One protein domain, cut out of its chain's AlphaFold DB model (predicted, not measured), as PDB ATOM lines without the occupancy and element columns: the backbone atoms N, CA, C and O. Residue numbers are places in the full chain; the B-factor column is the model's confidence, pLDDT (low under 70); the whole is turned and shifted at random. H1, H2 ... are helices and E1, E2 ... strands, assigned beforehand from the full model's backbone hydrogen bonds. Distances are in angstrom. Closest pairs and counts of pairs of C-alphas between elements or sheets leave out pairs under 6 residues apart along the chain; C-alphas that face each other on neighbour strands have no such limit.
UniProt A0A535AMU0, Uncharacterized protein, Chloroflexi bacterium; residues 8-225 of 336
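Overview. This is residues 8 to 225 of the 336 residues of an uncharacterized protein of Chloroflexi bacterium (UniProt A0A535AMU0). Amid loops with little regular structure, three four-stranded antiparallel sheets stack like fanned blades, E8 to E11 between E3 to E6 and E12 to E15; residues 11 to 16 stick out at hairpin E1 E2. Mostly strand, the two helices and 15 strands hold 81 of the 218 printed residues. Compact, it spans 58 by 48 by 30 A, with radius of gyration of the C-alphas 18.1 A.

Along the chain. Find E1 beginning at C-alpha 8, (37.754, 23.247, 56.137); E2 to E7 and H1 follow by residue 102, E8 to E11 and H2 by residue 149, and E12 to E15 end at C-alpha 208, (0.753, 25.899, 50.199).

Arrangement. E8's C-alpha 111 is 5.5 A from E3's 30 and 5.6 A from E12's 161, their closest C-alphas. N 121 of E9 and O 131 of E10 are within hydrogen-bond range, 2.9 A. H2 is on E3's sheet; H1 only grazes it.

Size, cuts and confidence. The printed part has no cut; links E6 to E7 and E14 to E15 are long; no printed residue has pLDDT under 70.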
ATOM      1  N   THR A   8      37.132  23.105  54.821       95.00
ATOM      2  CA  THR A   8      37.754  23.247  56.137       95.00
ATOM      3  C   THR A   8      37.045  22.328  57.115       95.00
ATOM      4  O   THR A   8      35.824  22.378  57.246       95.00
ATOM      5  N   VAL A   9      37.815  21.512  57.829       95.12
ATOM      6  CA  VAL A   9      37.316  20.623  58.878       95.12
ATOM      7  C   VAL A   9      37.760  21.159  60.230       95.12
ATOM      8  O   VAL A   9      38.946  21.414  60.431       95.12
ATOM      9  N   TYR A  10      36.818  21.306  61.158       95.31
ATOM     10  CA  TYR A  10      37.095  21.609  62.558       95.31
ATOM     11  C   TYR A  10      36.894  20.349  63.401       95.31
ATOM     12  O   TYR A  10      35.815  19.766  63.370       95.31
ATOM     13  N   GLU A  11      37.917  19.939  64.152       94.25
ATOM     14  CA  GLU A  11      37.835  18.828  65.108       94.25
ATOM     15  C   GLU A  11      37.534  19.380  66.513       94.25
ATOM     16  O   GLU A  11      38.417  19.993  67.122       94.25
ATOM     17  N   PRO A  12      36.326  19.171  67.073       91.94
ATOM     18  CA  PRO A  12      35.948  19.777  68.349       91.94
ATOM     19  C   PRO A  12      36.802  19.320  69.536       91.94
ATOM     20  O   PRO A  12      37.027  20.105  70.458       91.94
ATOM     21  N   LYS A  13      37.300  18.072  69.534       93.81
ATOM     22  CA  LYS A  13      38.083  17.535  70.662       93.81
ATOM     23  C   LYS A  13      39.453  18.192  70.782       93.81
ATOM     24  O   LYS A  13      39.886  18.527  71.881       93.81
ATOM     25  N   THR A  14      40.136  18.369  69.654       95.88
ATOM     26  CA  THR A  14      41.487  18.949  69.604       95.88
ATOM     27  C   THR A  14      41.470  20.448  69.327       95.88
ATOM     28  O   THR A  14      42.490  21.110  69.505       95.88
ATOM     29  N   LYS A  15      40.317  20.986  68.910       96.06
ATOM     30  CA  LYS A  15      40.111  22.373  68.476       96.06
ATOM     31  C   LYS A  15      40.994  22.768  67.288       96.06
ATOM     32  O   LYS A  15      41.343  23.937  67.144       96.06
ATOM     33  N   GLN A  16      41.368  21.802  66.453       96.62
ATOM     34  CA  GLN A  16      42.232  22.028  65.298       96.62
ATOM     35  C   GLN A  16      41.424  22.178  64.012       96.62
ATOM     36  O   GLN A  16      40.411  21.506  63.812       96.62
ATOM     37  N   PHE A  17      41.928  23.032  63.123       96.56
ATOM     38  CA  PHE A  17      41.440  23.163  61.758       96.56
ATOM     39  C   PHE A  17      42.339  22.378  60.800       96.56
ATOM     40  O   PHE A  17      43.562  22.479  60.863       96.56
ATOM     41  N   THR A  18      41.727  21.608  59.904       95.94
ATOM     42  CA  THR A  18      42.388  20.967  58.763       95.94
ATOM     43  C   THR A  18      41.812  21.545  57.479       95.94
ATOM     44  O   THR A  18      40.593  21.598  57.319       95.94
ATOM     45  N   PHE A  19      42.680  21.949  56.557       95.06
ATOM     46  CA  PHE A  19      42.287  22.481  55.257       95.06
ATOM     47  C   PHE A  19      42.501  21.417  54.181       95.06
ATOM     48  O   PHE A  19      43.556  20.785  54.138       95.06
ATOM     49  N   ILE A  20      41.501  21.223  53.324       95.50
ATOM     50  CA  ILE A  20      41.577  20.347  52.155       95.50
ATOM     51  C   ILE A  20      41.471  21.251  50.933       95.50
ATOM     52  O   ILE A  20      40.408  21.812  50.662       95.50
ATOM     53  N   ASP A  21      42.588  21.425  50.229       93.31
ATOM     54  CA  ASP A  21      42.609  22.223  49.008       93.31
ATOM     55  C   ASP A  21      41.940  21.448  47.873       93.31
ATOM     56  O   ASP A  21      42.327  20.322  47.543       93.31
ATOM     57  N   THR A  22      40.898  22.045  47.307       93.44
ATOM     58  CA  THR A  22      40.075  21.458  46.257       93.44
ATOM     59  C   THR A  22      40.330  22.130  44.916       93.44
ATOM     60  O   THR A  22      40.450  23.353  44.808       93.44
ATOM     61  N   CYS A  23      40.358  21.324  43.855       90.50
ATOM     62  CA  CYS A  23      40.529  21.785  42.479       90.50
ATOM     63  C   CYS A  23      39.253  22.418  41.889       90.50
ATOM     64  O   CYS A  23      39.228  22.758  40.707       90.50
ATOM     65  N   PHE A  24      38.194  22.560  42.687       91.38
ATOM     66  CA  PHE A  24      36.875  23.035  42.281       91.38
ATOM     67  C   PHE A  24      36.228  23.878  43.385       91.38
ATOM     68  O   PHE A  24      36.465  23.652  44.566       91.38
ATOM     69  N   GLY A  25      35.379  24.844  43.029       89.75
ATOM     70  CA  GLY A  25      34.677  25.661  44.026       89.75
ATOM     71  C   GLY A  25      33.580  24.918  44.773       89.75
ATOM     72  O   GLY A  25      32.890  24.084  44.194       89.75
ATOM     73  N   THR A  26      33.403  25.257  46.051       92.38
ATOM     74  CA  THR A  26      32.416  24.628  46.940       92.38
ATOM     75  C   THR A  26      31.301  25.594  47.344       92.38
ATOM     76  O   THR A  26      31.464  26.818  47.315       92.38
ATOM     77  N   HIS A  27      30.139  25.062  47.731       92.88
ATOM     78  CA  HIS A  27      29.024  25.858  48.240       92.88
ATOM     79  C   HIS A  27      28.287  25.164  49.398       92.88
ATOM     80  O   HIS A  27      28.598  25.455  50.550       92.88
ATOM     81  N   HIS A  28      27.333  24.272  49.116       94.75
ATOM     82  CA  HIS A  28      26.705  23.403  50.117       94.75
ATOM     83  C   HIS A  28      27.411  22.042  50.144       94.75
ATOM     84  O   HIS A  28      28.111  21.682  49.194       94.75
ATOM     85  N   LEU A  29      27.246  21.307  51.243       95.25
ATOM     86  CA  LEU A  29      27.884  20.013  51.455       95.25
ATOM     87  C   LEU A  29      26.892  18.992  52.002       95.25
ATOM     88  O   LEU A  29      25.954  19.362  52.704       95.25
ATOM     89  N   ASN A  30      27.123  17.719  51.701       96.31
ATOM     90  CA  ASN A  30      26.380  16.607  52.280       96.31
ATOM     91  C   ASN A  30      27.275  15.360  52.340       96.31
ATOM     92  O   ASN A  30      28.058  15.108  51.423       96.31
ATOM     93  N   PHE A  31      27.193  14.600  53.430       97.00
ATOM     94  CA  PHE A  31      27.926  13.343  53.565       97.00
ATOM     95  C   PHE A  31      27.107  12.192  52.987       97.00
ATOM     96  O   PHE A  31      25.944  12.021  53.336       97.00
ATOM     97  N   GLY A  32      27.738  11.374  52.151       97.12
ATOM     98  CA  GLY A  32      27.161  10.119  51.697       97.12
ATOM     99  C   GLY A  32      27.204   9.031  52.769       97.12
ATOM    100  O   GLY A  32      28.145   8.952  53.564       97.12
ATOM    101  N   GLU A  33      26.216   8.136  52.730       96.38
ATOM    102  CA  GLU A  33      26.178   6.895  53.526       96.38
ATOM    103  C   GLU A  33      26.966   5.746  52.852       96.38
ATOM    104  O   GLU A  33      26.783   4.572  53.170       96.38
ATOM    105  N   ASP A  34      27.857   6.068  51.908       96.06
ATOM    106  CA  ASP A  34      28.727   5.094  51.249       96.06
ATOM    107  C   ASP A  34      29.926   4.671  52.124       96.06
ATOM    108  O   ASP A  34      30.255   5.284  53.141       96.06
ATOM    109  N   ALA A  35      30.628   3.614  51.702       96.06
ATOM    110  CA  ALA A  35      31.749   3.026  52.445       96.06
ATOM    111  C   ALA A  35      32.964   3.960  52.650       96.06
ATOM    112  O   ALA A  35      33.867   3.636  53.434       96.06
ATOM    113  N   ASN A  36      33.022   5.084  51.931       96.75
ATOM    114  CA  ASN A  36      34.087   6.079  52.017       96.75
ATOM    115  C   ASN A  36      33.672   7.326  52.805       96.75
ATOM    116  O   ASN A  36      34.521   8.201  53.000       96.75
ATOM    117  N   HIS A  37      32.408   7.416  53.244       96.19
ATOM    118  CA  HIS A  37      31.811   8.631  53.798       96.19
ATOM    119  C   HIS A  37      32.106   9.839  52.905       96.19
ATOM    120  O   HIS A  37      32.655  10.852  53.355       96.19
ATOM    121  N   THR A  38      31.845   9.687  51.605       98.19
ATOM    122  CA  THR A  38      32.162  10.708  50.605       98.19
ATOM    123  C   THR A  38      31.474  12.027  50.954       98.19
ATOM    124  O   THR A  38      30.263  12.073  51.149       98.19
ATOM    125  N   LEU A  39      32.243  13.111  51.029       98.38
ATOM    126  CA  LEU A  39      31.719  14.463  51.190       98.38
ATOM    127  C   LEU A  39      31.410  15.027  49.806       98.38
ATOM    128  O   LEU A  39      32.333  15.335  49.054       98.38
ATOM    129  N   TRP A  40      30.132  15.169  49.481       98.12
ATOM    130  CA  TRP A  40      29.662  15.762  48.235       98.12
ATOM    131  C   TRP A  40      29.512  17.268  48.385       98.12
ATOM    132  O   TRP A  40      29.045  17.757  49.413       98.12
ATOM    133  N   LEU A  41      29.928  18.002  47.358       97.44
ATOM    134  CA  LEU A  41      30.032  19.455  47.371       97.44
ATOM    135  C   LEU A  41      29.366  20.012  46.119       97.44
ATOM    136  O   LEU A  41      29.724  19.662  44.991       97.44
ATOM    137  N   SER A  42      28.407  20.910  46.322       95.44
ATOM    138  CA  SER A  42      27.834  21.660  45.215       95.44
ATOM    139  C   SER A  42      28.757  22.792  44.782       95.44
ATOM    140  O   SER A  42      29.531  23.318  45.588       95.44
ATOM    141  N   ASN A  43      28.635  23.213  43.522       87.44
ATOM    142  CA  ASN A  43      29.167  24.486  43.068       87.44
ATOM    143  C   ASN A  43      28.013  25.365  42.555       87.44
ATOM    144  O   ASN A  43      27.271  25.021  41.643       87.44
ATOM    145  N   ASN A  44      27.815  26.527  43.173       86.50
ATOM    146  CA  ASN A  44      26.713  27.426  42.814       86.50
ATOM    147  C   ASN A  44      27.033  28.250  41.544       86.50
ATOM    148  O   ASN A  44      26.739  29.443  41.473       86.50
ATOM    149  N   LEU A  45      27.713  27.643  40.567       88.81
ATOM    150  CA  LEU A  45      28.056  28.272  39.295       88.81
ATOM    151  C   LEU A  45      26.923  28.033  38.296       88.81
ATOM    152  O   LEU A  45      26.555  26.901  38.014       88.81
ATOM    153  N   GLN A  46      26.362  29.119  37.772       90.75
ATOM    154  CA  GLN A  46      25.180  29.106  36.905       90.75
ATOM    155  C   GLN A  46      25.580  29.335  35.440       90.75
ATOM    156  O   GLN A  46      25.058  30.224  34.770       90.75
ATOM    157  N   ASN A  47      26.612  28.615  34.997       91.50
ATOM    158  CA  ASN A  47      27.248  28.745  33.689       91.50
ATOM    159  C   ASN A  47      27.968  27.436  33.308       91.50
ATOM    160  O   ASN A  47      27.836  26.422  33.992       91.50
ATOM    161  N   GLU A  48      28.755  27.446  32.234       89.75
ATOM    162  CA  GLU A  48      29.501  26.292  31.722       89.75
ATOM    163  C   GLU A  48      30.492  25.657  32.710       89.75
ATOM    164  O   GLU A  48      30.935  24.532  32.499       89.75
ATOM    165  N   LEU A  49      30.802  26.321  33.826       91.00
ATOM    166  CA  LEU A  49      31.654  25.795  34.893       91.00
ATOM    167  C   LEU A  49      30.868  25.043  35.985       91.00
ATOM    168  O   LEU A  49      31.449  24.668  37.007       91.00
ATOM    169  N   ALA A  50      29.568  24.805  35.794       94.25
ATOM    170  CA  ALA A  50      28.756  23.957  36.665       94.25
ATOM    171  C   ALA A  50      29.337  22.531  36.759       94.25
ATOM    172  O   ALA A  50      29.496  21.844  35.743       94.25
ATOM    173  N   ILE A  51      29.655  22.096  37.981       95.81
ATOM    174  CA  ILE A  51      30.164  20.759  38.314       95.81
ATOM    175  C   ILE A  51      29.583  20.290  39.656       95.81
ATOM    176  O   ILE A  51      29.052  21.076  40.443       95.81
ATOM    177  N   VAL A  52      29.732  19.004  39.952       97.62
ATOM    178  CA  VAL A  52      29.636  18.477  41.320       97.62
ATOM    179  C   VAL A  52      30.999  17.929  41.701       97.62
ATOM    180  O   VAL A  52      31.614  17.190  40.929       97.62
ATOM    181  N   GLY A  53      31.482  18.325  42.874       97.12
ATOM    182  CA  GLY A  53      32.752  17.871  43.420       97.12
ATOM    183  C   GLY A  53      32.555  16.950  44.615       97.12
ATOM    184  O   GLY A  53      31.496  16.943  45.247       97.12
ATOM    185  N   TRP A  54      33.582  16.174  44.944       98.19
ATOM    186  CA  TRP A  54      33.575  15.337  46.136       98.19
ATOM    187  C   TRP A  54      34.955  15.180  46.760       98.19
ATOM    188  O   TRP A  54      35.985  15.351  46.103       98.19
ATOM    189  N   VAL A  55      34.954  14.793  48.035       98.31
ATOM    190  CA  VAL A  55      36.132  14.340  48.775       98.31
ATOM    191  C   VAL A  55      35.854  12.950  49.351       98.31
ATOM    192  O   VAL A  55      34.943  12.770  50.157       98.31
ATOM    193  N   ASN A  56      36.658  11.959  48.972       97.94
ATOM    194  CA  ASN A  56      36.762  10.678  49.662       97.94
ATOM    195  C   ASN A  56      37.426  10.916  51.025       97.94
ATOM    196  O   ASN A  56      38.652  11.002  51.145       97.94
ATOM    197  N   THR A  57      36.604  11.060  52.063       97.56
ATOM    198  CA  THR A  57      37.095  11.472  53.380       97.56
ATOM    199  C   THR A  57      37.954  10.393  54.025       97.56
ATOM    200  O   THR A  57      38.986  10.712  54.611       97.56
ATOM    201  N   LYS A  58      37.613   9.114  53.840       97.69
ATOM    202  CA  LYS A  58      38.429   7.990  54.314       97.69
ATOM    203  C   LYS A  58      39.846   8.016  53.731       97.69
ATOM    204  O   LYS A  58      40.809   7.930  54.491       97.69
ATOM    205  N   MET A  59      39.980   8.192  52.414       98.12
ATOM    206  CA  MET A  59      41.279   8.324  51.742       98.12
ATOM    207  C   MET A  59      42.048   9.542  52.263       98.12
ATOM    208  O   MET A  59      43.243   9.437  52.555       98.12
ATOM    209  N   PHE A  60      41.360  10.673  52.448       97.94
ATOM    210  CA  PHE A  60      41.993  11.888  52.946       97.94
ATOM    211  C   PHE A  60      42.557  11.692  54.352       97.94
ATOM    212  O   PHE A  60      43.707  12.035  54.602       97.94
ATOM    213  N   TRP A  61      41.802  11.095  55.272       96.69
ATOM    214  CA  TRP A  61      42.292  10.882  56.635       96.69
ATOM    215  C   TRP A  61      43.421   9.851  56.710       96.69
ATOM    216  O   TRP A  61      44.304   9.994  57.556       96.69
ATOM    217  N   GLN A  62      43.427   8.858  55.815       97.69
ATOM    218  CA  GLN A  62      44.484   7.845  55.727       97.69
ATOM    219  C   GLN A  62      45.794   8.393  55.153       97.69
ATOM    220  O   GLN A  62      46.867   8.044  55.636       97.69
ATOM    221  N   THR A  63      45.719   9.230  54.119       97.62
ATOM    222  CA  THR A  63      46.899   9.635  53.332       97.62
ATOM    223  C   THR A  63      47.318  11.081  53.548       97.62
ATOM    224  O   THR A  63      48.466  11.428  53.288       97.62
ATOM    225  N   ARG A  64      46.388  11.931  53.997       96.31
ATOM    226  CA  ARG A  64      46.497  13.398  54.020       96.31
ATOM    227  C   ARG A  64      46.777  14.026  52.650       96.31
ATOM    228  O   ARG A  64      47.134  15.196  52.572       96.31
ATOM    229  N   ASP A  65      46.557  13.274  51.575       97.12
ATOM    230  CA  ASP A  65      46.753  13.710  50.197       97.12
ATOM    231  C   ASP A  65      45.416  14.204  49.629       97.12
ATOM    232  O   ASP A  65      44.541  13.416  49.256       97.12
ATOM    233  N   ALA A  66      45.236  15.527  49.600       95.44
ATOM    234  CA  ALA A  66      44.019  16.146  49.080       95.44
ATOM    235  C   ALA A  66      43.804  15.827  47.593       95.44
ATOM    236  O   ALA A  66      42.670  15.589  47.187       95.44
ATOM    237  N   GLY A  67      44.871  15.782  46.785       95.56
ATOM    238  CA  GLY A  67      44.785  15.533  45.343       95.56
ATOM    239  C   GLY A  67      44.275  14.129  45.025       95.56
ATOM    240  O   GLY A  67      43.399  13.968  44.184       95.56
ATOM    241  N   LYS A  68      44.751  13.114  45.756       96.56
ATOM    242  CA  LYS A  68      44.273  11.724  45.608       96.56
ATOM    243  C   LYS A  68      42.880  11.476  46.175       96.56
ATOM    244  O   LYS A  68      42.260  10.466  45.853       96.56
ATOM    245  N   SER A  69      42.410  12.356  47.051       97.88
ATOM    246  CA  SER A  69      41.176  12.148  47.811       97.88
ATOM    247  C   SER A  69      39.983  12.893  47.236       97.88
ATOM    248  O   SER A  69      38.943  12.918  47.879       97.88
ATOM    249  N   GLN A  70      40.097  13.518  46.069       96.94
ATOM    250  CA  GLN A  70      39.035  14.351  45.516       96.94
ATOM    251  C   GLN A  70      38.765  14.048  44.047       96.94
ATOM    252  O   GLN A  70      39.577  13.435  43.358       96.94
ATOM    253  N   GLY A  71      37.630  14.532  43.563       96.94
ATOM    254  CA  GLY A  71      37.311  14.561  42.146       96.94
ATOM    255  C   GLY A  71      36.123  15.470  41.874       96.94
ATOM    256  O   GLY A  71      35.516  16.019  42.795       96.94
ATOM    257  N   TRP A  72      35.818  15.655  40.599       97.00
ATOM    258  CA  TRP A  72      34.650  16.402  40.153       97.00
ATOM    259  C   TRP A  72      34.137  15.833  38.832       97.00
ATOM    260  O   TRP A  72      34.845  15.103  38.135       97.00
ATOM    261  N   THR A  73      32.890  16.149  38.496       97.88
ATOM    262  CA  THR A  73      32.283  15.771  37.218       97.88
ATOM    263  C   THR A  73      31.380  16.890  36.696       97.88
ATOM    264  O   THR A  73      30.715  17.555  37.503       97.88
ATOM    265  N   PRO A  74      31.369  17.162  35.376       96.75
ATOM    266  CA  PRO A  74      30.395  18.066  34.782       96.75
ATOM    267  C   PRO A  74      28.994  17.454  34.804       96.75
ATOM    268  O   PRO A  74      28.816  16.242  34.913       96.75
ATOM    269  N   LEU A  75      27.987  18.310  34.667       97.75
ATOM    270  CA  LEU A  75      26.596  17.885  34.592       97.75
ATOM    271  C   LEU A  75      26.236  17.598  33.134       97.75
ATOM    272  O   LEU A  75      26.025  18.528  32.353       97.75
ATOM    273  N   ILE A  76      26.199  16.318  32.774       98.44
ATOM    274  CA  ILE A  76      25.929  15.849  31.410       98.44
ATOM    275  C   ILE A  76      24.575  15.155  31.373       98.44
ATOM    276  O   ILE A  76      24.347  14.212  32.122       98.44
ATOM    277  N   VAL A  77      23.682  15.615  30.508       98.62
ATOM    278  CA  VAL A  77      22.371  15.009  30.274       98.62
ATOM    279  C   VAL A  77      22.468  14.101  29.056       98.62
ATOM    280  O   VAL A  77      22.905  14.548  27.996       98.62
ATOM    281  N   ASP A  78      22.021  12.856  29.216       98.44
ATOM    282  CA  ASP A  78      21.901  11.856  28.150       98.44
ATOM    283  C   ASP A  78      20.796  12.271  27.165       98.44
ATOM    284  O   ASP A  78      19.646  11.839  27.263       98.44
ATOM    285  N   THR A  79      21.093  13.213  26.271       98.00
ATOM    286  CA  THR A  79      20.132  13.747  25.295       98.00
ATOM    287  C   THR A  79      20.069  12.915  24.018       98.00
ATOM    288  O   THR A  79      19.079  13.024  23.290       98.00
ATOM    289  N   ASN A  80      21.041  12.028  23.778       97.06
ATOM    290  CA  ASN A  80      20.960  11.032  22.709       97.06
ATOM    291  C   ASN A  80      20.120   9.796  23.117       97.06
ATOM    292  O   ASN A  80      19.580   9.103  22.253       97.06
ATOM    293  N   GLY A  81      19.913   9.578  24.421       97.44
ATOM    294  CA  GLY A  81      18.958   8.635  25.003       97.44
ATOM    295  C   GLY A  81      19.454   7.196  25.144       97.44
ATOM    296  O   GLY A  81      18.626   6.295  25.306       97.44
ATOM    297  N   ASN A  82      20.759   6.942  25.056       97.12
ATOM    298  CA  ASN A  82      21.300   5.579  25.025       97.12
ATOM    299  C   ASN A  82      21.740   5.028  26.396       97.12
ATOM    300  O   ASN A  82      22.178   3.877  26.481       97.12
ATOM    301  N   GLY A  83      21.603   5.816  27.465       96.69
ATOM    302  CA  GLY A  83      21.859   5.402  28.843       96.69
ATOM    303  C   GLY A  83      23.331   5.393  29.258       96.69
ATOM    304  O   GLY A  83      23.640   4.902  30.346       96.69
ATOM    305  N   LYS A  84      24.244   5.915  28.434       96.81
ATOM    306  CA  LYS A  84      25.663   6.079  28.775       96.81
ATOM    307  C   LYS A  84      26.111   7.500  28.468       96.81
ATOM    308  O   LYS A  84      25.601   8.135  27.560       96.81
ATOM    309  N   ARG A  85      27.101   7.975  29.220       97.19
ATOM    310  CA  ARG A  85      27.749   9.244  28.907       97.19
ATOM    311  C   ARG A  85      28.626   9.092  27.665       97.19
ATOM    312  O   ARG A  85      29.539   8.267  27.654       97.19
ATOM    313  N   ASP A  86      28.356   9.902  26.654       96.44
ATOM    314  CA  ASP A  86      29.099   9.992  25.399       96.44
ATOM    315  C   ASP A  86      29.808  11.345  25.262       96.44
ATOM    316  O   ASP A  86      29.881  12.133  26.200       96.44
ATOM    317  N   ALA A  87      30.349  11.634  24.074       97.44
ATOM    318  CA  ALA A  87      30.721  12.996  23.719       97.44
ATOM    319  C   ALA A  87      29.500  13.921  23.847       97.44
ATOM    320  O   ALA A  87      28.397  13.554  23.443       97.44
ATOM    321  N   TRP A  88      29.709  15.132  24.357       97.69
ATOM    322  CA  TRP A  88      28.645  16.110  24.575       97.69
ATOM    323  C   TRP A  88      28.891  17.410  23.815       97.69
ATOM    324  O   TRP A  88      30.020  17.736  23.438       97.69
ATOM    325  N   VAL A  89      27.819  18.169  23.610       97.69
ATOM    326  CA  VAL A  89      27.890  19.588  23.244       97.69
ATOM    327  C   VAL A  89      27.980  20.451  24.505       97.69
ATOM    328  O   VAL A  89      27.419  20.104  25.549       97.69
ATOM    329  N   GLU A  90      28.709  21.564  24.428       96.56
ATOM    330  CA  GLU A  90      28.828  22.524  25.535       96.56
ATOM    331  C   GLU A  90      27.572  23.414  25.644       96.56
ATOM    332  O   GLU A  90      26.817  23.541  24.673       96.56
ATOM    333  N   PRO A  91      27.331  24.072  26.795       91.62
ATOM    334  CA  PRO A  91      26.208  24.992  26.938       91.62
ATOM    335  C   PRO A  91      26.190  26.062  25.836       91.62
ATOM    336  O   PRO A  91      27.229  26.596  25.453       91.62
ATOM    337  N   ASN A  92      24.992  26.403  25.353       87.06
ATOM    338  CA  ASN A  92      24.741  27.345  24.249       87.06
ATOM    339  C   ASN A  92      25.209  26.889  22.854       87.06
ATOM    340  O   ASN A  92      25.056  27.648  21.894       87.06
ATOM    341  N   GLN A  93      25.744  25.677  22.703       93.44
ATOM    342  CA  GLN A  93      25.965  25.092  21.381       93.44
ATOM    343  C   GLN A  93      24.677  24.441  20.847       93.44
ATOM    344  O   GLN A  93      23.821  24.032  21.636       93.44
ATOM    345  N   PRO A  94      24.513  24.334  19.515       94.06
ATOM    346  CA  PRO A  94      23.396  23.606  18.929       94.06
ATOM    347  C   PRO A  94      23.362  22.151  19.405       94.06
ATOM    348  O   PRO A  94      24.406  21.508  19.515       94.06
ATOM    349  N   ALA A  95      22.159  21.628  19.643       92.75
ATOM    350  CA  ALA A  95      21.976  20.218  19.961       92.75
ATOM    351  C   ALA A  95      22.449  19.324  18.801       92.75
ATOM    352  O   ALA A  95      22.265  19.652  17.628       92.75
ATOM    353  N   ASP A  96      23.020  18.172  19.144       96.06
ATOM    354  CA  ASP A  96      23.512  17.158  18.211       96.06
ATOM    355  C   ASP A  96      22.893  15.814  18.612       96.06
ATOM    356  O   ASP A  96      23.079  15.354  19.733       96.06
ATOM    357  N   ALA A  97      22.127  15.196  17.711       95.69
ATOM    358  CA  ALA A  97      21.360  13.985  18.012       95.69
ATOM    359  C   ALA A  97      22.235  12.760  18.341       95.69
ATOM    360  O   ALA A  97      21.726  11.780  18.880       95.69
ATOM    361  N   ALA A  98      23.529  12.797  18.007       97.00
ATOM    362  CA  ALA A  98      24.479  11.734  18.319       97.00
ATOM    363  C   ALA A  98      25.242  11.967  19.635       97.00
ATOM    364  O   ALA A  98      26.060  11.132  20.018       97.00
ATOM    365  N   LYS A  99      25.011  13.096  20.313       98.19
ATOM    366  CA  LYS A  99      25.773  13.525  21.488       98.19
ATOM    367  C   LYS A  99      24.874  13.840  22.667       98.19
ATOM    368  O   LYS A  99      23.703  14.168  22.513       98.19
ATOM    369  N   ASP A 100      25.493  13.811  23.833       98.25
ATOM    370  CA  ASP A 100      24.901  14.309  25.062       98.25
ATOM    371  C   ASP A 100      24.949  15.836  25.124       98.25
ATOM    372  O   ASP A 100      25.513  16.525  24.268       98.25
ATOM    373  N   THR A 101      24.366  16.405  26.172       98.06
ATOM    374  CA  THR A 101      24.373  17.851  26.395       98.06
ATOM    375  C   THR A 101      24.889  18.167  27.783       98.06
ATOM    376  O   THR A 101      24.316  17.737  28.784       98.06
ATOM    377  N   ARG A 102      25.950  18.971  27.864       97.81
ATOM    378  CA  ARG A 102      26.366  19.561  29.133       97.81
ATOM    379  C   ARG A 102      25.448  20.718  29.489       97.81
ATOM    380  O   ARG A 102      25.190  21.594  28.664       97.81
ATOM    381  N   ILE A 103      25.000  20.755  30.737       96.50
ATOM    382  CA  ILE A 103      24.160  21.835  31.260       96.50
ATOM    383  C   ILE A 103      24.957  22.760  32.180       96.50
ATOM    384  O   ILE A 103      25.807  22.322  32.953       96.50
ATOM    385  N   GLY A 104      24.634  24.054  32.132       95.12
ATOM    386  CA  GLY A 104      25.184  25.079  33.025       95.12
ATOM    387  C   GLY A 104      24.388  25.276  34.320       95.12
ATOM    388  O   GLY A 104      24.383  26.368  34.883       95.12
ATOM    389  N   LEU A 105      23.647  24.253  34.760       95.00
ATOM    390  CA  LEU A 105      22.762  24.318  35.926       95.00
ATOM    391  C   LEU A 105      23.491  23.820  37.182       95.00
ATOM    392  O   LEU A 105      23.250  22.709  37.640       95.00
ATOM    393  N   GLY A 106      24.398  24.616  37.754       94.88
ATOM    394  CA  GLY A 106      25.136  24.218  38.960       94.88
ATOM    395  C   GLY A 106      24.237  24.027  40.180       94.88
ATOM    396  O   GLY A 106      23.232  24.727  40.355       94.88
ATOM    397  N   PHE A 107      24.609  23.075  41.036       96.44
ATOM    398  CA  PHE A 107      23.856  22.762  42.247       96.44
ATOM    399  C   PHE A 107      23.986  23.925  43.243       96.44
ATOM    400  O   PHE A 107      25.079  24.393  43.564       96.44
ATOM    401  N   TYR A 108      22.861  24.383  43.774       95.56
ATOM    402  CA  TYR A 108      22.807  25.207  44.968       95.56
ATOM    403  C   TYR A 108      22.818  24.289  46.187       95.56
ATOM    404  O   TYR A 108      23.892  24.052  46.742       95.56
ATOM    405  N   GLY A 109      21.664  23.741  46.578       95.69
ATOM    406  CA  GLY A 109      21.561  22.713  47.612       95.69
ATOM    407  C   GLY A 109      22.026  21.358  47.083       95.69
ATOM    408  O   GLY A 109      22.044  21.141  45.871       95.69
ATOM    409  N   ILE A 110      22.424  20.463  47.985       97.44
ATOM    410  CA  ILE A 110      22.911  19.126  47.639       97.44
ATOM    411  C   ILE A 110      22.525  18.121  48.720       97.44
ATOM    412  O   ILE A 110      22.623  18.436  49.904       97.44
ATOM    413  N   ALA A 111      22.115  16.924  48.310       97.81
ATOM    414  CA  ALA A 111      21.840  15.808  49.202       97.81
ATOM    415  C   ALA A 111      22.237  14.475  48.557       97.81
ATOM    416  O   ALA A 111      22.102  14.288  47.344       97.81
ATOM    417  N   TYR A 112      22.714  13.544  49.375       97.88
ATOM    418  CA  TYR A 112      22.946  12.160  48.987       97.88
ATOM    419  C   TYR A 112      21.660  11.342  49.149       97.88
ATOM    420  O   TYR A 112      21.026  11.375  50.201       97.88
ATOM    421  N   SER A 113      21.287  10.576  48.124       97.88
ATOM    422  CA  SER A 113      20.167   9.638  48.185       97.88
ATOM    423  C   SER A 113      20.614   8.305  48.799       97.88
ATOM    424  O   SER A 113      21.383   7.579  48.160       97.88
ATOM    425  N   PRO A 114      20.095   7.901  49.976       95.19
ATOM    426  CA  PRO A 114      20.398   6.588  50.547       95.19
ATOM    427  C   PRO A 114      19.731   5.432  49.783       95.19
ATOM    428  O   PRO A 114      20.024   4.271  50.053       95.19
ATOM    429  N   VAL A 115      18.831   5.725  48.836       97.50
ATOM    430  CA  VAL A 115      18.114   4.709  48.048       97.50
ATOM    431  C   VAL A 115      19.020   4.065  47.000       97.50
ATOM    432  O   VAL A 115      18.927   2.865  46.753       97.50
ATOM    433  N   ASP A 116      19.870   4.862  46.355       97.00
ATOM    434  CA  ASP A 116      20.611   4.454  45.155       97.00
ATOM    435  C   ASP A 116      21.991   5.120  45.006       97.00
ATOM    436  O   ASP A 116      22.669   4.928  43.994       97.00
ATOM    437  N   GLY A 117      22.414   5.920  45.989       97.44
ATOM    438  CA  GLY A 117      23.678   6.652  45.966       97.44
ATOM    439  C   GLY A 117      23.746   7.786  44.942       97.44
ATOM    440  O   GLY A 117      24.834   8.301  44.679       97.44
ATOM    441  N   SER A 118      22.612   8.171  44.346       98.56
ATOM    442  CA  SER A 118      22.543   9.347  43.478       98.56
ATOM    443  C   SER A 118      22.657  10.640  44.282       98.56
ATOM    444  O   SER A 118      22.304  10.707  45.461       98.56
ATOM    445  N   ILE A 119      23.161  11.685  43.634       98.62
ATOM    446  CA  ILE A 119      23.357  13.000  44.234       98.62
ATOM    447  C   ILE A 119      22.300  13.931  43.685       98.62
ATOM    448  O   ILE A 119      22.214  14.152  42.479       98.62
ATOM    449  N   TRP A 120      21.496  14.481  44.573       98.56
ATOM    450  CA  TRP A 120      20.421  15.382  44.217       98.56
ATOM    451  C   TRP A 120      20.759  16.801  44.613       98.56
ATOM    452  O   TRP A 120      21.533  17.033  45.540       98.56
ATOM    453  N   GLY A 121      20.170  17.762  43.920       97.19
ATOM    454  CA  GLY A 121      20.326  19.155  44.278       97.19
ATOM    455  C   GLY A 121      19.297  20.050  43.631       97.19
ATOM    456  O   GLY A 121      18.578  19.666  42.711       97.19
ATOM    457  N   SER A 122      19.246  21.272  44.129       97.06
ATOM    458  CA  SER A 122      18.454  22.350  43.554       97.06
ATOM    459  C   SER A 122      19.302  23.239  42.662       97.06
ATOM    460  O   SER A 122      20.507  23.370  42.847       97.06
ATOM    461  N   ASN A 123      18.654  23.939  41.744       96.62
ATOM    462  CA  ASN A 123      19.230  25.006  40.950       96.62
ATOM    463  C   ASN A 123      18.364  26.265  41.068       96.62
ATOM    464  O   ASN A 123      17.138  26.200  40.977       96.62
ATOM    465  N   ILE A 124      19.012  27.417  41.248       95.38
ATOM    466  CA  ILE A 124      18.349  28.702  41.528       95.38
ATOM    467  C   ILE A 124      17.934  29.487  40.274       95.38
ATOM    468  O   ILE A 124      17.347  30.562  40.401       95.38
ATOM    469  N   GLY A 125      18.258  29.001  39.071       93.81
ATOM    470  CA  GLY A 125      17.828  29.622  37.821       93.81
ATOM    471  C   GLY A 125      16.305  29.622  37.718       93.81
ATOM    472  O   GLY A 125      15.662  28.649  38.087       93.81
ATOM    473  N   HIS A 126      15.700  30.706  37.234       94.12
ATOM    474  CA  HIS A 126      14.240  30.811  37.170       94.12
ATOM    475  C   HIS A 126      13.646  29.836  36.123       94.12
ATOM    476  O   HIS A 126      14.170  29.769  35.008       94.12
ATOM    477  N   PRO A 127      12.555  29.093  36.424       95.44
ATOM    478  CA  PRO A 127      11.757  29.105  37.661       95.44
ATOM    479  C   PRO A 127      12.341  28.263  38.809       95.44
ATOM    480  O   PRO A 127      11.956  28.467  39.959       95.44
ATOM    481  N   GLY A 128      13.267  27.357  38.514       96.50
ATOM    482  CA  GLY A 128      13.964  26.483  39.457       96.50
ATOM    483  C   GLY A 128      14.061  25.067  38.895       96.50
ATOM    484  O   GLY A 128      13.172  24.653  38.145       96.50
ATOM    485  N   TYR A 129      15.104  24.320  39.265       97.62
ATOM    486  CA  TYR A 129      15.281  22.931  38.818       97.62
ATOM    487  C   TYR A 129      15.735  22.022  39.954       97.62
ATOM    488  O   TYR A 129      16.636  22.375  40.708       97.62
ATOM    489  N   VAL A 130      15.151  20.832  40.043       98.38
ATOM    490  CA  VAL A 130      15.739  19.708  40.771       98.38
ATOM    491  C   VAL A 130      16.608  18.927  39.795       98.38
ATOM    492  O   VAL A 130      16.209  18.661  38.664       98.38
ATOM    493  N   LEU A 131      17.811  18.583  40.227       98.25
ATOM    494  CA  LEU A 131      18.801  17.859  39.448       98.25
ATOM    495  C   LEU A 131      19.131  16.559  40.169       98.25
ATOM    496  O   LEU A 131      19.273  16.554  41.392       98.25
ATOM    497  N   ARG A 132      19.281  15.472  39.413       98.50
ATOM    498  CA  ARG A 132      19.733  14.172  39.922       98.50
ATOM    499  C   ARG A 132      20.949  13.728  39.128       98.50
ATOM    500  O   ARG A 132      20.825  13.416  37.951       98.50
ATOM    501  N   LEU A 133      22.103  13.666  39.770       98.69
ATOM    502  CA  LEU A 133      23.344  13.136  39.225       98.69
ATOM    503  C   LEU A 133      23.510  11.680  39.670       98.69
ATOM    504  O   LEU A 133      23.599  11.397  40.864       98.69
ATOM    505  N   GLN A 134      23.598  10.751  38.725       98.50
ATOM    506  CA  GLN A 134      24.050   9.388  38.988       98.50
ATOM    507  C   GLN A 134      25.572   9.337  38.796       98.50
ATOM    508  O   GLN A 134      26.013   9.492  37.659       98.50
ATOM    509  N   PRO A 135      26.391   9.094  39.841       97.81
ATOM    510  CA  PRO A 135      27.847   9.143  39.697       97.81
ATOM    511  C   PRO A 135      28.418   8.060  38.773       97.81
ATOM    512  O   PRO A 135      29.379   8.311  38.062       97.81
ATOM    513  N   GLY A 136      27.844   6.855  38.763       96.12
ATOM    514  CA  GLY A 136      28.435   5.720  38.047       96.12
ATOM    515  C   GLY A 136      29.755   5.230  38.676       96.12
ATOM    516  O   GLY A 136      30.148   5.695  39.747       96.12
ATOM    517  N   PRO A 137      30.438   4.254  38.052       95.12
ATOM    518  CA  PRO A 137      31.652   3.645  38.608       95.12
ATOM    519  C   PRO A 137      32.900   4.538  38.506       95.12
ATOM    520  O   PRO A 137      33.829   4.373  39.291       95.12
ATOM    521  N   ASN A 138      32.933   5.472  37.550       96.25
ATOM    522  CA  ASN A 138      34.009   6.450  37.381       96.25
ATOM    523  C   ASN A 138      33.388   7.830  37.106       96.25
ATOM    524  O   ASN A 138      33.194   8.186  35.938       96.25
ATOM    525  N   PRO A 139      33.005   8.590  38.146       96.69
ATOM    526  CA  PRO A 139      32.161   9.768  37.970       96.69
ATOM    527  C   PRO A 139      32.652  10.840  36.993       96.69
ATOM    528  O   PRO A 139      31.806  11.367  36.269       96.69
ATOM    529  N   PRO A 140      33.961  11.137  36.868       96.25
ATOM    530  CA  PRO A 140      34.454  12.078  35.861       96.25
ATOM    531  C   PRO A 140      34.072  11.726  34.416       96.25
ATOM    532  O   PRO A 140      33.899  12.639  33.612       96.25
ATOM    533  N   GLU A 141      33.890  10.437  34.106       97.06
ATOM    534  CA  GLU A 141      33.656   9.929  32.743       97.06
ATOM    535  C   GLU A 141      32.266   9.315  32.542       97.06
ATOM    536  O   GLU A 141      31.778   9.235  31.422       97.06
ATOM    537  N   THR A 142      31.621   8.855  33.615       97.94
ATOM    538  CA  THR A 142      30.397   8.034  33.522       97.94
ATOM    539  C   THR A 142      29.159   8.694  34.109       97.94
ATOM    540  O   THR A 142      28.059   8.189  33.897       97.94
ATOM    541  N   ALA A 143      29.312   9.806  34.837       98.44
ATOM    542  CA  ALA A 143      28.177  10.411  35.516       98.44
ATOM    543  C   ALA A 143      27.185  11.042  34.531       98.44
ATOM    544  O   ALA A 143      27.595  11.753  33.611       98.44
ATOM    545  N   LEU A 144      25.895  10.814  34.779       98.75
ATOM    546  CA  LEU A 144      24.775  11.371  34.022       98.75
ATOM    547  C   LEU A 144      23.837  12.145  34.946       98.75
ATOM    548  O   LEU A 144      23.627  11.764  36.098       98.75
ATOM    549  N   THR A 145      23.245  13.207  34.414       98.62
ATOM    550  CA  THR A 145      22.352  14.123  35.114       98.62
ATOM    551  C   THR A 145      20.961  14.089  34.497       98.62
ATOM    552  O   THR A 145      20.795  14.225  33.289       98.62
ATOM    553  N   GLU A 146      19.948  13.978  35.345       98.62
ATOM    554  CA  GLU A 146      18.550  14.232  35.007       98.62
ATOM    555  C   GLU A 146      18.156  15.632  35.499       98.62
ATOM    556  O   GLU A 146      18.631  16.091  36.546       98.62
ATOM    557  N   VAL A 147      17.275  16.305  34.753       98.38
ATOM    558  CA  VAL A 147      16.836  17.682  35.019       98.38
ATOM    559  C   VAL A 147      15.322  17.716  35.174       98.38
ATOM    560  O   VAL A 147      14.599  17.210  34.321       98.38
ATOM    561  N   TYR A 148      14.841  18.359  36.236       98.38
ATOM    562  CA  TYR A 148      13.420  18.476  36.551       98.38
ATOM    563  C   TYR A 148      13.068  19.926  36.846       98.38
ATOM    564  O   TYR A 148      13.325  20.450  37.931       98.38
ATOM    565  N   LYS A 149      12.483  20.595  35.861       98.19
ATOM    566  CA  LYS A 149      12.043  21.981  35.971       98.19
ATOM    567  C   LYS A 149      10.804  22.064  36.855       98.19
ATOM    568  O   LYS A 149       9.881  21.268  36.701       98.19
ATOM    569  N   VAL A 150      10.761  23.055  37.743       97.81
ATOM    570  CA  VAL A 150       9.556  23.342  38.533       97.81
ATOM    571  C   VAL A 150       8.449  23.851  37.607       97.81
ATOM    572  O   VAL A 150       8.648  24.876  36.943       97.81
ATOM    573  N   PRO A 151       7.282  23.187  37.554       96.94
ATOM    574  CA  PRO A 151       6.132  23.687  36.818       96.94
ATOM    575  C   PRO A 151       5.362  24.739  37.638       96.94
ATOM    576  O   PRO A 151       5.470  24.773  38.869       96.94
ATOM    577  N   PRO A 152       4.517  25.562  36.990       94.56
ATOM    578  CA  PRO A 152       3.500  26.336  37.696       94.56
ATOM    579  C   PRO A 152       2.660  25.447  38.638       94.56
ATOM    580  O   PRO A 152       2.387  24.297  38.292       94.56
ATOM    581  N   PRO A 153       2.234  25.956  39.810       93.38
ATOM    582  CA  PRO A 153       2.374  27.340  40.287       93.38
ATOM    583  C   PRO A 153       3.733  27.654  40.947       93.38
ATOM    584  O   PRO A 153       3.941  28.758  41.448       93.38
ATOM    585  N   GLY A 154       4.662  26.696  40.986       94.69
ATOM    586  CA  GLY A 154       5.939  26.819  41.680       94.69
ATOM    587  C   GLY A 154       6.957  27.739  41.002       94.69
ATOM    588  O   GLY A 154       7.082  27.739  39.780       94.69
ATOM    589  N   TYR A 155       7.736  28.483  41.794       95.38
ATOM    590  CA  TYR A 155       8.958  29.157  41.333       95.38
ATOM    591  C   TYR A 155       9.846  29.618  42.500       95.38
ATOM    592  O   TYR A 155       9.388  29.797  43.627       95.38
ATOM    593  N   GLY A 156      11.117  29.886  42.202       92.94
ATOM    594  CA  GLY A 156      12.073  30.524  43.105       92.94
ATOM    595  C   GLY A 156      12.551  29.603  44.221       92.94
ATOM    596  O   GLY A 156      12.355  29.912  45.393       92.94
ATOM    597  N   MET A 157      13.171  28.479  43.859       92.00
ATOM    598  CA  MET A 157      13.792  27.573  44.828       92.00
ATOM    599  C   MET A 157      15.176  28.057  45.276       92.00
ATOM    600  O   MET A 157      15.868  28.770  44.546       92.00
ATOM    601  N   ARG A 158      15.599  27.621  46.466       89.62
ATOM    602  CA  ARG A 158      16.980  27.745  46.951       89.62
ATOM    603  C   ARG A 158      17.429  26.440  47.581       89.62
ATOM    604  O   ARG A 158      17.939  25.592  46.865       89.62
ATOM    605  N   GLY A 159      17.261  26.269  48.886       88.44
ATOM    606  CA  GLY A 159      17.660  25.048  49.570       88.44
ATOM    607  C   GLY A 159      16.763  23.855  49.278       88.44
ATOM    608  O   GLY A 159      15.661  23.988  48.746       88.44
ATOM    609  N   PHE A 160      17.292  22.691  49.615       94.38
ATOM    610  CA  PHE A 160      16.840  21.401  49.123       94.38
ATOM    611  C   PHE A 160      17.316  20.311  50.073       94.38
ATOM    612  O   PHE A 160      18.432  20.417  50.591       94.38
ATOM    613  N   ASP A 161      16.520  19.257  50.207       97.38
ATOM    614  CA  ASP A 161      16.958  18.001  50.805       97.38
ATOM    615  C   ASP A 161      16.144  16.820  50.248       97.38
ATOM    616  O   ASP A 161      15.148  17.016  49.543       97.38
ATOM    617  N   ILE A 162      16.580  15.595  50.531       97.75
ATOM    618  CA  ILE A 162      15.933  14.359  50.087       97.75
ATOM    619  C   ILE A 162      15.465  13.535  51.286       97.75
ATOM    620  O   ILE A 162      16.117  13.501  52.328       97.75
ATOM    621  N   ASP A 163      14.335  12.849  51.144       97.88
ATOM    622  CA  ASP A 163      13.893  11.878  52.143       97.88
ATOM    623  C   ASP A 163      14.514  10.485  51.931       97.88
ATOM    624  O   ASP A 163      15.128  10.194  50.897       97.88
ATOM    625  N   ARG A 164      14.333   9.574  52.897       97.62
ATOM    626  CA  ARG A 164      14.871   8.205  52.794       97.62
ATOM    627  C   ARG A 164      14.164   7.337  51.748       97.62
ATOM    628  O   ARG A 164      14.564   6.193  51.536       97.62
ATOM    629  N   LYS A 165      13.125   7.855  51.088       97.69
ATOM    630  CA  LYS A 165      12.388   7.206  49.993       97.69
ATOM    631  C   LYS A 165      12.812   7.740  48.622       97.69
ATOM    632  O   LYS A 165      12.265   7.280  47.617       97.69
ATOM    633  N   GLY A 166      13.775   8.663  48.572       97.50
ATOM    634  CA  GLY A 166      14.279   9.252  47.336       97.50
ATOM    635  C   GLY A 166      13.371  10.343  46.765       97.50
ATOM    636  O   GLY A 166      13.404  10.586  45.559       97.50
ATOM    637  N   VAL A 167      12.529  10.970  47.594       98.56
ATOM    638  CA  VAL A 167      11.707  12.122  47.203       98.56
ATOM    639  C   VAL A 167      12.472  13.400  47.511       98.56
ATOM    640  O   VAL A 167      12.927  13.626  48.631       98.56
ATOM    641  N   ALA A 168      12.599  14.239  46.494       98.44
ATOM    642  CA  ALA A 168      13.212  15.552  46.573       98.44
ATOM    643  C   ALA A 168      12.238  16.559  47.197       98.44
ATOM    644  O   ALA A 168      11.086  16.635  46.769       98.44
ATOM    645  N   TRP A 169      12.701  17.370  48.145       98.31
ATOM    646  CA  TRP A 169      11.889  18.373  48.828       98.31
ATOM    647  C   TRP A 169      12.504  19.767  48.721       98.31
ATOM    648  O   TRP A 169      13.703  19.966  48.923       98.31
ATOM    649  N   VAL A 170      11.662  20.748  48.403       97.44
ATOM    650  CA  VAL A 170      12.057  22.150  48.238       97.44
ATOM    651  C   VAL A 170      11.038  23.093  48.854       97.44
ATOM    652  O   VAL A 170       9.847  22.794  48.945       97.44
ATOM    653  N   THR A 171      11.504  24.290  49.183       95.81
ATOM    654  CA  THR A 171      10.664  25.449  49.448       95.81
ATOM    655  C   THR A 171      10.796  26.435  48.299       95.81
ATOM    656  O   THR A 171      11.864  26.593  47.702       95.81
ATOM    657  N   LEU A 172       9.683  27.081  47.967       95.94
ATOM    658  CA  LEU A 172       9.549  27.925  46.789       95.94
ATOM    659  C   LEU A 172       9.130  29.336  47.197       95.94
ATOM    660  O   LEU A 172       8.251  29.507  48.040       95.94
ATOM    661  N   ALA A 173       9.705  30.348  46.548       94.19
ATOM    662  CA  ALA A 173       9.303  31.750  46.690       94.19
ATOM    663  C   ALA A 173       7.856  32.016  46.233       94.19
ATOM    664  O   ALA A 173       7.300  33.068  46.532       94.19
ATOM    665  N   SER A 174       7.231  31.069  45.529       94.56
ATOM    666  CA  SER A 174       5.784  31.051  45.308       94.56
ATOM    667  C   SER A 174       4.970  30.709  46.568       94.56
ATOM    668  O   SER A 174       3.756  30.581  46.483       94.56
ATOM    669  N   GLY A 175       5.607  30.502  47.726       94.94
ATOM    670  CA  GLY A 175       4.937  30.239  49.000       94.94
ATOM    671  C   GLY A 175       4.436  28.806  49.151       94.94
ATOM    672  O   GLY A 175       3.329  28.585  49.637       94.94
ATOM    673  N   HIS A 176       5.237  27.836  48.711       95.12
ATOM    674  CA  HIS A 176       4.919  26.413  48.810       95.12
ATOM    675  C   HIS A 176       6.106  25.623  49.371       95.12
ATOM    676  O   HIS A 176       7.263  25.944  49.087       95.12
ATOM    677  N   ILE A 177       5.810  24.540  50.088       96.62
ATOM    678  CA  ILE A 177       6.680  23.360  50.121       96.62
ATOM    679  C   ILE A 177       6.305  22.520  48.901       96.62
ATOM    680  O   ILE A 177       5.123  22.374  48.593       96.62
ATOM    681  N   ALA A 178       7.276  21.969  48.185       97.06
ATOM    682  CA  ALA A 178       7.015  21.079  47.064       97.06
ATOM    683  C   ALA A 178       7.857  19.810  47.157       97.06
ATOM    684  O   ALA A 178       9.010  19.845  47.584       97.06
ATOM    685  N   SER A 179       7.261  18.703  46.725       98.06
ATOM    686  CA  SER A 179       7.939  17.423  46.551       98.06
ATOM    687  C   SER A 179       8.102  17.107  45.072       98.06
ATOM    688  O   SER A 179       7.167  17.338  44.300       98.06
ATOM    689  N   PHE A 180       9.215  16.482  44.707       98.69
ATOM    690  CA  PHE A 180       9.403  15.813  43.428       98.69
ATOM    691  C   PHE A 180       9.681  14.321  43.656       98.69
ATOM    692  O   PHE A 180      10.685  13.948  44.262       98.69
ATOM    693  N   ASP A 181       8.785  13.464  43.164       98.50
ATOM    694  CA  ASP A 181       8.889  12.007  43.269       98.50
ATOM    695  C   ASP A 181       9.115  11.375  41.889       98.50
ATOM    696  O   ASP A 181       8.178  11.192  41.105       98.50
ATOM    697  N   ARG A 182      10.366  10.980  41.621       97.88
ATOM    698  CA  ARG A 182      10.780  10.349  40.356       97.88
ATOM    699  C   ARG A 182      10.013   9.060  40.042       97.88
ATOM    700  O   ARG A 182       9.904   8.674  38.884       97.88
ATOM    701  N   ARG A 183       9.457   8.372  41.042       97.56
ATOM    702  CA  ARG A 183       8.711   7.116  40.832       97.56
ATOM    703  C   ARG A 183       7.353   7.350  40.172       97.56
ATOM    704  O   ARG A 183       6.754   6.404  39.672       97.56
ATOM    705  N   LYS A 184       6.860   8.593  40.172       98.38
ATOM    706  CA  LYS A 184       5.613   8.973  39.496       98.38
ATOM    707  C   LYS A 184       5.805   9.242  38.004       98.38
ATOM    708  O   LYS A 184       4.805   9.337  37.296       98.38
ATOM    709  N   CYS A 185       7.047   9.346  37.531       97.88
ATOM    710  CA  CYS A 185       7.356   9.590  36.130       97.88
ATOM    711  C   CYS A 185       6.890   8.430  35.246       97.88
ATOM    712  O   CYS A 185       7.272   7.281  35.459       97.88
ATOM    713  N   LYS A 186       6.076   8.737  34.237       95.44
ATOM    714  CA  LYS A 186       5.495   7.763  33.299       95.44
ATOM    715  C   LYS A 186       6.236   7.713  31.968       95.44
ATOM    716  O   LYS A 186       6.156   6.712  31.260       95.44
ATOM    717  N   GLY A 187       6.893   8.810  31.601       94.06
ATOM    718  CA  GLY A 187       7.638   8.948  30.352       94.06
ATOM    719  C   GLY A 187       9.121   8.608  30.481       94.06
ATOM    720  O   GLY A 187       9.618   8.247  31.547       94.06
ATOM    721  N   ARG A 188       9.842   8.778  29.368       95.31
ATOM    722  CA  ARG A 188      11.311   8.753  29.362       95.31
ATOM    723  C   ARG A 188      11.881   9.890  30.212       95.31
ATOM    724  O   ARG A 188      11.263  10.948  30.326       95.31
ATOM    725  N   LEU A 189      13.076   9.664  30.749       96.75
ATOM    726  CA  LEU A 189      13.821  10.621  31.580       96.75
ATOM    727  C   LEU A 189      15.120  11.106  30.915       96.75
ATOM    728  O   LEU A 189      15.840  11.920  31.481       96.75
ATOM    729  N   ASN A 190      15.396  10.614  29.709       97.81
ATOM    730  CA  ASN A 190      16.542  10.935  28.865       97.81
ATOM    731  C   ASN A 190      16.084  11.101  27.400       97.81
ATOM    732  O   ASN A 190      14.894  10.963  27.086       97.81
ATOM    733  N   GLY A 191      17.015  11.405  26.498       97.31
ATOM    734  CA  GLY A 191      16.795  11.610  25.066       97.31
ATOM    735  C   GLY A 191      16.484  13.067  24.679       97.31
ATOM    736  O   GLY A 191      16.605  13.978  25.504       97.31
ATOM    737  N   PRO A 192      16.006  13.314  23.442       95.69
ATOM    738  CA  PRO A 192      15.792  14.667  22.923       95.69
ATOM    739  C   PRO A 192      14.892  15.508  23.835       95.69
ATOM    740  O   PRO A 192      13.826  15.042  24.233       95.69
ATOM    741  N   GLY A 193      15.276  16.734  24.180       94.38
ATOM    742  CA  GLY A 193      14.455  17.586  25.050       94.38
ATOM    743  C   GLY A 193      14.604  17.336  26.566       94.38
ATOM    744  O   GLY A 193      13.857  17.915  27.358       94.38
ATOM    745  N   ALA A 194      15.500  16.432  26.995       97.50
ATOM    746  CA  ALA A 194      15.705  16.137  28.417       97.50
ATOM    747  C   ALA A 194      16.442  17.258  29.172       97.50
ATOM    748  O   ALA A 194      16.176  17.477  30.354       97.50
ATOM    749  N   ALA A 195      17.334  17.997  28.502       96.62
ATOM    750  CA  ALA A 195      18.134  19.056  29.124       96.62
ATOM    751  C   ALA A 195      17.294  20.278  29.547       96.62
ATOM    752  O   ALA A 195      17.679  21.030  30.440       96.62
ATOM    753  N   GLU A 196      16.120  20.457  28.946       95.50
ATOM    754  CA  GLU A 196      15.152  21.513  29.231       95.50
ATOM    755  C   GLU A 196      14.386  21.266  30.539       95.50
ATOM    756  O   GLU A 196      13.761  22.182  31.081       95.50
ATOM    757  N   GLY A 197      14.409  20.026  31.038       96.69
ATOM    758  CA  GLY A 197      13.813  19.628  32.308       96.69
ATOM    759  C   GLY A 197      12.289  19.543  32.325       96.69
ATOM    760  O   GLY A 197      11.699  19.447  33.397       96.69
ATOM    761  N   ASN A 198      11.628  19.580  31.166       96.56
ATOM    762  CA  ASN A 198      10.164  19.485  31.075       96.56
ATOM    763  C   ASN A 198       9.643  18.037  31.158       96.56
ATOM    764  O   ASN A 198       8.446  17.801  30.996       96.56
ATOM    765  N   LEU A 199      10.531  17.062  31.365       96.06
ATOM    766  CA  LEU A 199      10.156  15.665  31.552       96.06
ATOM    767  C   LEU A 199       9.635  15.451  32.979       96.06
ATOM    768  O   LEU A 199      10.118  16.061  33.930       96.06
ATOM    769  N   CYS A 200       8.656  14.559  33.125       97.38
ATOM    770  CA  CYS A 200       8.033  14.207  34.404       97.38
ATOM    771  C   CYS A 200       7.376  15.371  35.192       97.38
ATOM    772  O   CYS A 200       7.618  15.528  36.395       97.38
ATOM    773  N   PRO A 201       6.498  16.194  34.584       96.00
ATOM    774  CA  PRO A 201       5.718  17.170  35.351       96.00
ATOM    775  C   PRO A 201       4.846  16.512  36.438       96.00
ATOM    776  O   PRO A 201       4.614  17.108  37.487       96.00
ATOM    777  N   GLU A 202       4.406  15.268  36.231       97.25
ATOM    778  CA  GLU A 202       3.601  14.482  37.172       97.25
ATOM    779  C   GLU A 202       4.339  14.075  38.460       97.25
ATOM    780  O   GLU A 202       3.703  13.617  39.413       97.25
ATOM    781  N   GLY A 203       5.666  14.241  38.505       98.25
ATOM    782  CA  GLY A 203       6.467  14.019  39.709       98.25
ATOM    783  C   GLY A 203       6.238  15.074  40.791       98.25
ATOM    784  O   GLY A 203       6.493  14.804  41.966       98.25
ATOM    785  N   TRP A 204       5.733  16.253  40.422       98.44
ATOM    786  CA  TRP A 204       5.589  17.391  41.323       98.44
ATOM    787  C   TRP A 204       4.306  17.347  42.157       98.44
ATOM    788  O   TRP A 204       3.234  16.938  41.711       98.44
ATOM    789  N   THR A 205       4.395  17.802  43.403       97.81
ATOM    790  CA  THR A 205       3.240  18.062  44.274       97.81
ATOM    791  C   THR A 205       3.544  19.287  45.128       97.81
ATOM    792  O   THR A 205       4.657  19.416  45.635       97.81
ATOM    793  N   PHE A 206       2.571  20.188  45.270       96.25
ATOM    794  CA  PHE A 206       2.733  21.476  45.942       96.25
ATOM    795  C   PHE A 206       1.831  21.561  47.173       96.25
ATOM    796  O   PHE A 206       0.648  21.231  47.108       96.25
ATOM    797  N   TYR A 207       2.393  22.046  48.273       95.56
ATOM    798  CA  TYR A 207       1.734  22.236  49.558       95.56
ATOM    799  C   TYR A 207       1.830  23.721  49.919       95.56
ATOM    800  O   TYR A 207       2.938  24.208  50.165       95.56
ATOM    801  N   PRO A 208       0.716  24.474  49.902       93.56
ATOM    802  CA  PRO A 208       0.753  25.899  50.199       93.56
ATOM    803  C   PRO A 208       1.196  26.122  51.646       93.56
ATOM    804  O   PRO A 208       0.732  25.445  52.569       93.56
ATOM    805  N   LEU A 209       2.106  27.074  51.835       94.88
ATOM    806  CA  LEU A 209       2.454  27.565  53.163       94.88
ATOM    807  C   LEU A 209       1.272  28.361  53.745       94.88
ATOM    808  O   LEU A 209       0.493  28.945  52.985       94.88
ATOM    809  N   PRO A 210       1.109  28.397  55.078       91.81
ATOM    810  CA  PRO A 210       0.113  29.258  55.699       91.81
ATOM    811  C   PRO A 210       0.488  30.734  55.501       91.81
ATOM    812  O   PRO A 210       1.663  31.092  55.536       91.81
ATOM    813  N   GLY A 211      -0.512  31.598  55.326       90.62
ATOM    814  CA  GLY A 211      -0.314  33.047  55.248       90.62
ATOM    815  C   GLY A 211      -1.044  33.710  54.077       90.62
ATOM    816  O   GLY A 211      -1.657  33.029  53.255       90.62
ATOM    817  N   PRO A 212      -1.021  35.053  54.014       91.94
ATOM    818  CA  PRO A 212      -1.638  35.803  52.927       91.94
ATOM    819  C   PRO A 212      -0.851  35.639  51.623       91.94
ATOM    820  O   PRO A 212       0.376  35.564  51.651       91.94
ATOM    821  N   SER A 213      -1.533  35.655  50.478       91.44
ATOM    822  CA  SER A 213      -0.903  35.681  49.154       91.44
ATOM    823  C   SER A 213      -0.831  37.105  48.586       91.44
ATOM    824  O   SER A 213      -1.499  38.027  49.061       91.44
ATOM    825  N   PHE A 214      -0.024  37.304  47.539       88.12
ATOM    826  CA  PHE A 214      -0.138  38.509  46.715       88.12
ATOM    827  C   PHE A 214      -1.434  38.476  45.894       88.12
ATOM    828  O   PHE A 214      -1.888  37.411  45.475       88.12
ATOM    829  N   ALA A 215      -2.005  39.648  45.606       89.69
ATOM    830  CA  ALA A 215      -3.225  39.752  44.807       89.69
ATOM    831  C   ALA A 215      -3.095  38.998  43.466       89.69
ATOM    832  O   ALA A 215      -2.156  39.224  42.702       89.69
ATOM    833  N   GLY A 216      -4.044  38.096  43.184       87.81
ATOM    834  CA  GLY A 216      -4.061  37.286  41.958       87.81
ATOM    835  C   GLY A 216      -3.007  36.169  41.900       87.81
ATOM    836  O   GLY A 216      -2.665  35.715  40.805       87.81
ATOM    837  N   ARG A 217      -2.456  35.751  43.046       85.50
ATOM    838  CA  ARG A 217      -1.511  34.633  43.165       85.50
ATOM    839  C   ARG A 217      -1.993  33.611  44.191       85.50
ATOM    840  O   ARG A 217      -2.557  33.984  45.219       85.50
ATOM    841  N   ASP A 218      -1.681  32.349  43.922       86.00
ATOM    842  CA  ASP A 218      -1.811  31.246  44.874       86.00
ATOM    843  C   ASP A 218      -0.530  31.110  45.715       86.00
ATOM    844  O   ASP A 218       0.554  31.497  45.270       86.00
ATOM    845  N   GLY A 219      -0.648  30.541  46.916       88.69
ATOM    846  CA  GLY A 219       0.458  30.357  47.863       88.69
ATOM    847  C   GLY A 219       0.487  31.418  48.962       88.69
ATOM    848  O   GLY A 219      -0.549  31.962  49.333       88.69
ATOM    849  N   ALA A 220       1.676  31.715  49.481       93.31
ATOM    850  CA  ALA A 220       1.888  32.670  50.568       93.31
ATOM    851  C   ALA A 220       3.019  33.660  50.250       93.31
ATOM    852  O   ALA A 220       4.020  33.311  49.623       93.31
ATOM    853  N   ALA A 221       2.881  34.893  50.733       93.44
ATOM    854  CA  ALA A 221       3.919  35.915  50.758       93.44
ATOM    855  C   ALA A 221       4.941  35.608  51.871       93.44
ATOM    856  O   ALA A 221       5.098  36.358  52.830       93.44
ATOM    857  N   GLU A 222       5.624  34.476  51.732       91.94
ATOM    858  CA  GLU A 222       6.685  33.997  52.618       91.94
ATOM    859  C   GLU A 222       8.033  34.055  51.878       91.94
ATOM    860  O   GLU A 222       8.096  34.072  50.647       91.94
ATOM    861  N   GLY A 223       9.137  34.096  52.618       89.06
ATOM    862  CA  GLY A 223      10.494  34.117  52.082       89.06
ATOM    863  C   GLY A 223      11.275  32.848  52.408       89.06
ATOM    864  O   GLY A 223      12.384  32.974  52.945       89.06
ATOM    865  N   PRO A 224      10.768  31.632  52.124       91.44
ATOM    866  CA  PRO A 224      11.418  30.438  52.619       91.44
ATOM    867  C   PRO A 224      12.770  30.228  51.929       91.44
ATOM    868  O   PRO A 224      12.970  30.621  50.776       91.44
ATOM    869  N   TYR A 225      13.750  29.687  52.656       91.38
ATOM    870  CA  TYR A 225      15.134  29.645  52.162       91.38
ATOM    871  C   TYR A 225      15.688  28.248  51.964       91.38
ATOM    872  O   TYR A 225      16.368  28.017  50.964       91.38
TER     873      TYR A 225